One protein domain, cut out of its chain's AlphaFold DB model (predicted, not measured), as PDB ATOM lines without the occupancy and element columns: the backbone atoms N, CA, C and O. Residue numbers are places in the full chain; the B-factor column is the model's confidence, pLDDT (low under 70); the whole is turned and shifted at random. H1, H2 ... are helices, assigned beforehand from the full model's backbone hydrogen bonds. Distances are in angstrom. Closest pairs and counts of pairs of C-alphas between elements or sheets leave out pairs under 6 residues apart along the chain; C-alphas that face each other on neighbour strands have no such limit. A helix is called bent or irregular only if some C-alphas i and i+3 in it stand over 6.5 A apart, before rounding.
ATOM      1  N   SER A   2     205.563 157.730 278.160       78.38
ATOM      2  CA  SER A   2     206.002 156.656 277.236       78.38
ATOM      3  C   SER A   2     207.249 156.994 276.390       78.38
ATOM      4  O   SER A   2     208.181 156.199 276.352       78.38
ATOM      5  N   TYR A   3     207.333 158.198 275.798       85.75
ATOM      6  CA  TYR A   3     208.488 158.608 274.972       85.75
ATOM      7  C   TYR A   3     209.827 158.522 275.715       85.75
ATOM      8  O   TYR A   3     210.761 157.895 275.231       85.75
ATOM      9  N   PHE A   4     209.916 159.104 276.917       79.69
ATOM     10  CA  PHE A   4     211.148 159.071 277.709       79.69
ATOM     11  C   PHE A   4     211.536 157.644 278.115       79.69
ATOM     12  O   PHE A   4     212.721 157.333 278.161       79.69
ATOM     13  N   ASN A   5     210.565 156.760 278.359       80.75
ATOM     14  CA  ASN A   5     210.846 155.356 278.656       80.75
ATOM     15  C   ASN A   5     211.403 154.615 277.432       80.75
ATOM     16  O   ASN A   5     212.400 153.912 277.564       80.75
ATOM     17  N   TRP A   6     210.811 154.810 276.250       82.00
ATOM     18  CA  TRP A   6     211.316 154.248 274.990       82.00
ATOM     19  C   TRP A   6     212.689 154.801 274.605       82.00
ATOM     20  O   TRP A   6     213.557 154.050 274.171       82.00
ATOM     21  N   TRP A   7     212.913 156.095 274.817       83.94
ATOM     22  CA  TRP A   7     214.209 156.734 274.606       83.94
ATOM     23  C   TRP A   7     215.286 156.161 275.537       83.94
ATOM     24  O   TRP A   7     216.359 155.786 275.072       83.94
ATOM     25  N   ASN A   8     214.978 156.005 276.830       78.25
ATOM     26  CA  ASN A   8     215.877 155.359 277.789       78.25
ATOM     27  C   ASN A   8     216.163 153.901 277.409       78.25
ATOM     28  O   ASN A   8     217.311 153.472 277.460       78.25
ATOM     29  N   PHE A   9     215.139 153.147 276.998       81.69
ATOM     30  CA  PHE A   9     215.317 151.779 276.517       81.69
ATOM     31  C   PHE A   9     216.264 151.735 275.311       81.69
ATOM     32  O   PHE A   9     217.229 150.978 275.331       81.69
ATOM     33  N   GLY A  10     216.056 152.605 274.317       85.75
ATOM     34  CA  GLY A  10     216.930 152.718 273.149       85.75
ATOM     35  C   GLY A  10     218.380 153.048 273.509       85.75
ATOM     36  O   GLY A  10     219.294 152.420 272.978       85.75
ATOM     37  N   LEU A  11     218.606 153.970 274.453       82.31
ATOM     38  CA  LEU A  11     219.948 154.277 274.958       82.31
ATOM     39  C   LEU A  11     220.602 153.071 275.642       82.31
ATOM     40  O   LEU A  11     221.751 152.752 275.340       82.31
ATOM     41  N   CYS A  12     219.882 152.381 276.531       79.19
ATOM     42  CA  CYS A  12     220.402 151.197 277.213       79.19
ATOM     43  C   CYS A  12     220.727 150.068 276.224       79.19
ATOM     44  O   CYS A  12     221.794 149.465 276.315       79.19
ATOM     45  N   SER A  13     219.843 149.799 275.262       84.31
ATOM     46  CA  SER A  13     220.060 148.783 274.229       84.31
ATOM     47  C   SER A  13     221.235 149.133 273.315       84.31
ATOM     48  O   SER A  13     222.066 148.269 273.048       84.31
ATOM     49  N   GLY A  14     221.348 150.391 272.873       87.19
ATOM     50  CA  GLY A  14     222.467 150.851 272.049       87.19
ATOM     51  C   GLY A  14     223.808 150.736 272.774       87.19
ATOM     52  O   GLY A  14     224.785 150.267 272.195       87.19
ATOM     53  N   LEU A  15     223.836 151.080 274.063       82.19
ATOM     54  CA  LEU A  15     225.017 150.924 274.905       82.19
ATOM     55  C   LEU A  15     225.415 149.447 275.056       82.19
ATOM     56  O   LEU A  15     226.583 149.120 274.865       82.19
ATOM     57  N   LEU A  16     224.457 148.551 275.319       80.94
ATOM     58  CA  LEU A  16     224.708 147.107 275.411       80.94
ATOM     59  C   LEU A  16     225.253 146.523 274.099       80.94
ATOM     60  O   LEU A  16     226.227 145.772 274.128       80.94
ATOM     61  N   LEU A  17     224.670 146.886 272.953       85.69
ATOM     62  CA  LEU A  17     225.152 146.449 271.637       85.69
ATOM     63  C   LEU A  17     226.552 146.994 271.330       85.69
ATOM     64  O   LEU A  17     227.387 146.264 270.805       85.69
ATOM     65  N   GLY A  18     226.836 148.244 271.704       84.81
ATOM     66  CA  GLY A  18     228.163 148.838 271.552       84.81
ATOM     67  C   GLY A  18     229.234 148.069 272.327       84.81
ATOM     68  O   GLY A  18     230.249 147.675 271.765       84.81
ATOM     69  N   VAL A  19     228.998 147.782 273.608       75.75
ATOM     70  CA  VAL A  19     230.008 147.121 274.458       75.75
ATOM     71  C   VAL A  19     230.160 145.621 274.193       75.75
ATOM     72  O   VAL A  19     231.138 145.025 274.637       75.75
ATOM     73  N   THR A  20     229.202 145.005 273.495       77.44
ATOM     74  CA  THR A  20     229.230 143.578 273.143       77.44
ATOM     75  C   THR A  20     229.594 143.370 271.677       77.44
ATOM     76  O   THR A  20     230.697 142.925 271.384       77.44
ATOM     77  N   LEU A  21     228.697 143.716 270.751       83.56
ATOM     78  CA  LEU A  21     228.814 143.419 269.324       83.56
ATOM     79  C   LEU A  21     229.965 144.186 268.668       83.56
ATOM     80  O   LEU A  21     230.743 143.588 267.926       83.56
ATOM     81  N   ILE A  22     230.106 145.485 268.953       85.69
ATOM     82  CA  ILE A  22     231.187 146.289 268.359       85.69
ATOM     83  C   ILE A  22     232.541 145.878 268.937       85.69
ATOM     84  O   ILE A  22     233.471 145.642 268.172       85.69
ATOM     85  N   VAL A  23     232.647 145.710 270.260       79.75
ATOM     86  CA  VAL A  23     233.895 145.241 270.894       79.75
ATOM     87  C   VAL A  23     234.282 143.847 270.389       79.75
ATOM     88  O   VAL A  23     235.451 143.599 270.106       79.75
ATOM     89  N   TYR A  24     233.311 142.950 270.204       78.81
ATOM     90  CA  TYR A  24     233.551 141.633 269.616       78.81
ATOM     91  C   TYR A  24     234.087 141.735 268.181       78.81
ATOM     92  O   TYR A  24     235.070 141.077 267.846       78.81
ATOM     93  N   ALA A  25     233.486 142.586 267.343       82.94
ATOM     94  CA  ALA A  25     233.957 142.813 265.977       82.94
ATOM     95  C   ALA A  25     235.382 143.399 265.939       82.94
ATOM     96  O   ALA A  25     236.180 142.997 265.089       82.94
ATOM     97  N   GLN A  26     235.713 144.295 266.874       79.12
ATOM     98  CA  GLN A  26     237.053 144.876 267.012       79.12
ATOM     99  C   GLN A  26     238.115 143.823 267.365       79.12
ATOM    100  O   GLN A  26     239.210 143.878 266.809       79.12
ATOM    101  N   ASP A  27     237.800 142.879 268.261       73.06
ATOM    102  CA  ASP A  27     238.766 141.887 268.768       73.06
ATOM    103  C   ASP A  27     238.916 140.662 267.855       73.06
ATOM    104  O   ASP A  27     240.023 140.183 267.631       73.06
ATOM    105  N   HIS A  28     237.805 140.148 267.315       76.69
ATOM    106  CA  HIS A  28     237.800 138.874 266.586       76.69
ATOM    107  C   HIS A  28     237.846 139.004 265.063       76.69
ATOM    108  O   HIS A  28     238.212 138.037 264.397       76.69
ATOM    109  N   VAL A  29     237.464 140.154 264.497       84.44
ATOM    110  CA  VAL A  29     237.423 140.345 263.038       84.44
ATOM    111  C   VAL A  29     238.493 141.336 262.605       84.44
ATOM    112  O   VAL A  29     239.484 140.952 261.993       84.44
ATOM    113  N   SER A  30     238.278 142.621 262.884       84.75
ATOM    114  CA  SER A  30     239.246 143.702 262.686       84.75
ATOM    115  C   SER A  30     238.639 145.032 263.128       84.75
ATOM    116  O   SER A  30     237.421 145.228 263.107       84.75
ATOM    117  N   TRP A  31     239.507 145.998 263.423       83.69
ATOM    118  CA  TRP A  31     239.109 147.378 263.705       83.69
ATOM    119  C   TRP A  31     238.341 148.027 262.544       83.69
ATOM    120  O   TRP A  31     237.305 148.647 262.767       83.69
ATOM    121  N   GLY A  32     238.779 147.809 261.298       90.00
ATOM    122  CA  GLY A  32     238.134 148.402 260.122       90.00
ATOM    123  C   GLY A  32     236.686 147.941 259.921       90.00
ATOM    124  O   GLY A  32     235.829 148.747 259.567       90.00
ATOM    125  N   VAL A  33     236.379 146.669 260.197       89.25
ATOM    126  CA  VAL A  33     234.999 146.158 260.104       89.25
ATOM    127  C   VAL A  33     234.097 146.812 261.151       89.25
ATOM    128  O   VAL A  33     232.977 147.208 260.826       89.25
ATOM    129  N   ALA A  34     234.580 146.981 262.382       88.88
ATOM    130  CA  ALA A  34     233.827 147.665 263.432       88.88
ATOM    131  C   ALA A  34     233.525 149.132 263.073       88.88
ATOM    132  O   ALA A  34     232.392 149.588 263.246       88.88
ATOM    133  N   ASP A  35     234.499 149.843 262.504       89.50
ATOM    134  CA  ASP A  35     234.332 151.234 262.069       89.50
ATOM    135  C   ASP A  35     233.331 151.364 260.911       89.50
ATOM    136  O   ASP A  35     232.504 152.282 260.895       89.50
ATOM    137  N   ILE A  36     233.338 150.418 259.965       95.06
ATOM    138  CA  ILE A  36     232.355 150.368 258.873       95.06
ATOM    139  C   ILE A  36     230.944 150.149 259.430       95.06
ATOM    140  O   ILE A  36     230.019 150.863 259.039       95.06
ATOM    141  N   ILE A  37     230.768 149.216 260.374       92.81
ATOM    142  CA  ILE A  37     229.470 148.965 261.020       92.81
ATOM    143  C   ILE A  37     228.953 150.242 261.694       92.81
ATOM    144  O   ILE A  37     227.811 150.642 261.457       92.81
ATOM    145  N   LEU A  38     229.791 150.925 262.482       93.50
ATOM    146  CA  LEU A  38     229.425 152.187 263.136       93.50
ATOM    147  C   LEU A  38     229.051 153.279 262.125       93.50
ATOM    148  O   LEU A  38     228.071 154.002 262.321       93.50
ATOM    149  N   THR A  39     229.794 153.370 261.024       95.19
ATOM    150  CA  THR A  39     229.540 154.339 259.951       95.19
ATOM    151  C   THR A  39     228.192 154.085 259.278       95.19
ATOM    152  O   THR A  39     227.422 155.025 259.077       95.19
ATOM    153  N   ILE A  40     227.859 152.823 258.986       96.38
ATOM    154  CA  ILE A  40     226.566 152.438 258.403       96.38
ATOM    155  C   ILE A  40     225.420 152.787 259.360       96.38
ATOM    156  O   ILE A  40     224.423 153.371 258.934       96.38
ATOM    157  N   VAL A  41     225.564 152.489 260.656       95.00
ATOM    158  CA  VAL A  41     224.554 152.828 261.674       95.00
ATOM    159  C   VAL A  41     224.346 154.345 261.763       95.00
ATOM    160  O   VAL A  41     223.204 154.809 261.794       95.00
ATOM    161  N   MET A  42     225.426 155.132 261.743       96.12
ATOM    162  CA  MET A  42     225.351 156.595 261.744       96.12
ATOM    163  C   MET A  42     224.666 157.126 260.477       96.12
ATOM    164  O   MET A  42     223.763 157.961 260.567       96.12
ATOM    165  N   ALA A  43     225.035 156.611 259.303       97.06
ATOM    166  CA  ALA A  43     224.419 156.988 258.034       97.06
ATOM    167  C   ALA A  43     222.917 156.671 258.017       97.06
ATOM    168  O   ALA A  43     222.110 157.523 257.642       97.06
ATOM    169  N   LEU A  44     222.519 155.494 258.507       96.62
ATOM    170  CA  LEU A  44     221.113 155.116 258.630       96.62
ATOM    171  C   LEU A  44     220.355 156.057 259.577       96.62
ATOM    172  O   LEU A  44     219.246 156.484 259.260       96.62
ATOM    173  N   SER A  45     220.963 156.443 260.704       94.69
ATOM    174  CA  SER A  45     220.364 157.403 261.642       94.69
ATOM    175  C   SER A  45     220.116 158.773 260.996       94.69
ATOM    176  O   SER A  45     219.061 159.378 261.197       94.69
ATOM    177  N   LEU A  46     221.046 159.226 260.149       96.19
ATOM    178  CA  LEU A  46     220.920 160.465 259.393       96.19
ATOM    179  C   LEU A  46     219.799 160.367 258.353       96.19
ATOM    180  O   LEU A  46     218.997 161.293 258.238       96.19
ATOM    181  N   VAL A  47     219.710 159.248 257.629       97.19
ATOM    182  CA  VAL A  47     218.633 158.998 256.659       97.19
ATOM    183  C   VAL A  47     217.269 159.028 257.350       97.19
ATOM    184  O   VAL A  47     216.373 159.734 256.889       97.19
ATOM    185  N   ILE A  48     217.125 158.358 258.498       95.56
ATOM    186  CA  ILE A  48     215.893 158.380 259.302       95.56
ATOM    187  C   ILE A  48     215.549 159.814 259.734       95.56
ATOM    188  O   ILE A  48     214.395 160.229 259.624       95.56
ATOM    189  N   LEU A  49     216.536 160.601 260.177       94.38
ATOM    190  CA  LEU A  49     216.332 161.999 260.568       94.38
ATOM    191  C   LEU A  49     215.877 162.864 259.386       94.38
ATOM    192  O   LEU A  49     214.991 163.704 259.542       94.38
ATOM    193  N   ILE A  50     216.455 162.659 258.199       95.06
ATOM    194  CA  ILE A  50     216.077 163.382 256.977       95.06
ATOM    195  C   ILE A  50     214.643 163.032 256.565       95.06
ATOM    196  O   ILE A  50     213.863 163.946 256.299       95.06
ATOM    197  N   ILE A  51     214.277 161.748 256.582       96.56
ATOM    198  CA  ILE A  51     212.906 161.282 256.308       96.56
ATOM    199  C   ILE A  51     211.919 161.833 257.351       96.56
ATOM    200  O   ILE A  51     210.772 162.126 257.023       96.56
ATOM    201  N   GLY A  52     212.361 162.020 258.598       93.06
ATOM    202  CA  GLY A  52     211.561 162.570 259.694       93.06
ATOM    203  C   GLY A  52     211.323 164.084 259.640       93.06
ATOM    204  O   GLY A  52     210.399 164.564 260.296       93.06
ATOM    205  N   ARG A  53     212.097 164.844 258.846       91.25
ATOM    206  CA  ARG A  53     211.981 166.314 258.719       91.25
ATOM    207  C   ARG A  53     210.546 166.852 258.559       91.25
ATOM    208  O   ARG A  53     210.217 167.774 259.301       91.25
ATOM    209  N   PRO A  54     209.679 166.328 257.665       91.62
ATOM    210  CA  PRO A  54     208.312 166.838 257.503       91.62
ATOM    211  C   PRO A  54     207.436 166.694 258.757       91.62
ATOM    212  O   PRO A  54     206.460 167.423 258.900       91.62
ATOM    213  N   PHE A  55     207.781 165.795 259.682       90.88
ATOM    214  CA  PHE A  55     207.042 165.587 260.929       90.88
ATOM    215  C   PHE A  55     207.549 166.469 262.083       90.88
ATOM    216  O   PHE A  55     206.984 166.438 263.180       90.88
ATOM    217  N   TYR A  56     208.620 167.245 261.883       90.19
ATOM    218  CA  TYR A  56     209.217 168.066 262.934       90.19
ATOM    219  C   TYR A  56     208.562 169.442 263.036       90.19
ATOM    220  O   TYR A  56     208.380 170.161 262.057       90.19
ATOM    221  N   ARG A  57     208.266 169.852 264.273       90.62
ATOM    222  CA  ARG A  57     207.789 171.202 264.576       90.62
ATOM    223  C   ARG A  57     208.979 172.111 264.863       90.62
ATOM    224  O   ARG A  57     209.601 172.015 265.920       90.62
ATOM    225  N   TYR A  58     209.275 173.012 263.936       86.94
ATOM    226  CA  TYR A  58     210.349 173.986 264.099       86.94
ATOM    227  C   TYR A  58     209.960 175.065 265.115       86.94
ATOM    228  O   TYR A  58     208.873 175.642 265.055       86.94
ATOM    229  N   ARG A  59     210.856 175.338 266.066       84.94
ATOM    230  CA  ARG A  59     210.722 176.444 267.020       84.94
ATOM    231  C   ARG A  59     211.496 177.641 266.479       84.94
ATOM    232  O   ARG A  59     212.616 177.465 266.006       84.94
TER     233      ARG A  59
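What this domain is: This is residues 2 to 59 of the 277 residues of an uncharacterized protein of Hevea brasiliensis (UniProt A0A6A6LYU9). Two long helices, H1 and H2, make a helical hairpin that is open as a narrow V: they meet near the turn at residues 29 and 30, and their other ends spread away from each other. Residues 2 to 17 of H1 and residues 39 to 59, of which 39 to 55 belong to H2, stand free. The printed part has 58 residues with two named helices, H1 then H2, and no named strand; the class is all helix. The whole is loose, with a radius of gyration of the C-alphas of 14.7 A, and elongated, spanning 45 by 24 by 14 A.

Where its parts are: H1 takes residues 2 to 28, from C-alpha 2 at (206.002, 156.656, 277.236) to C-alpha 28 at (237.800, 138.874, 266.586), 38.0 A. It is neither bent nor irregular, but only just: C-alphas 19 and 22 are 6.3 A apart. H2 takes residues 31 to 55, 37.0 A from first to last C-alpha, and ends with C-alpha 55 at (207.042, 165.587, 260.929). H2 is irregular: C-alphas 51 and 54 are 7.3 A apart.

How they stand to each other: H1 and H2 form a helical hairpin with a tight link of 2 residues. They run opposite ways at a shallow tilt of 22 degrees. They touch through residues 22 to 26 of H1 and 31 to 37 of H2 alone; their closest C-alphas, those of Ala 25 and Ala 34, are 5.5 A apart. Their centres are 14.7 A apart. Of the O i to N i+4 pairs, 21 of 23 in H1 and 19 of 21 in H2 are within hydrogen-bond range.

The domain as a whole: The two C-alphas farthest apart, those of His 28 and Arg 59, are 46.3 A apart. The printed part has no cut, and its one link between helices is tight. The mean pLDDT of the printed part is 87.1, and no printed residue is under 70.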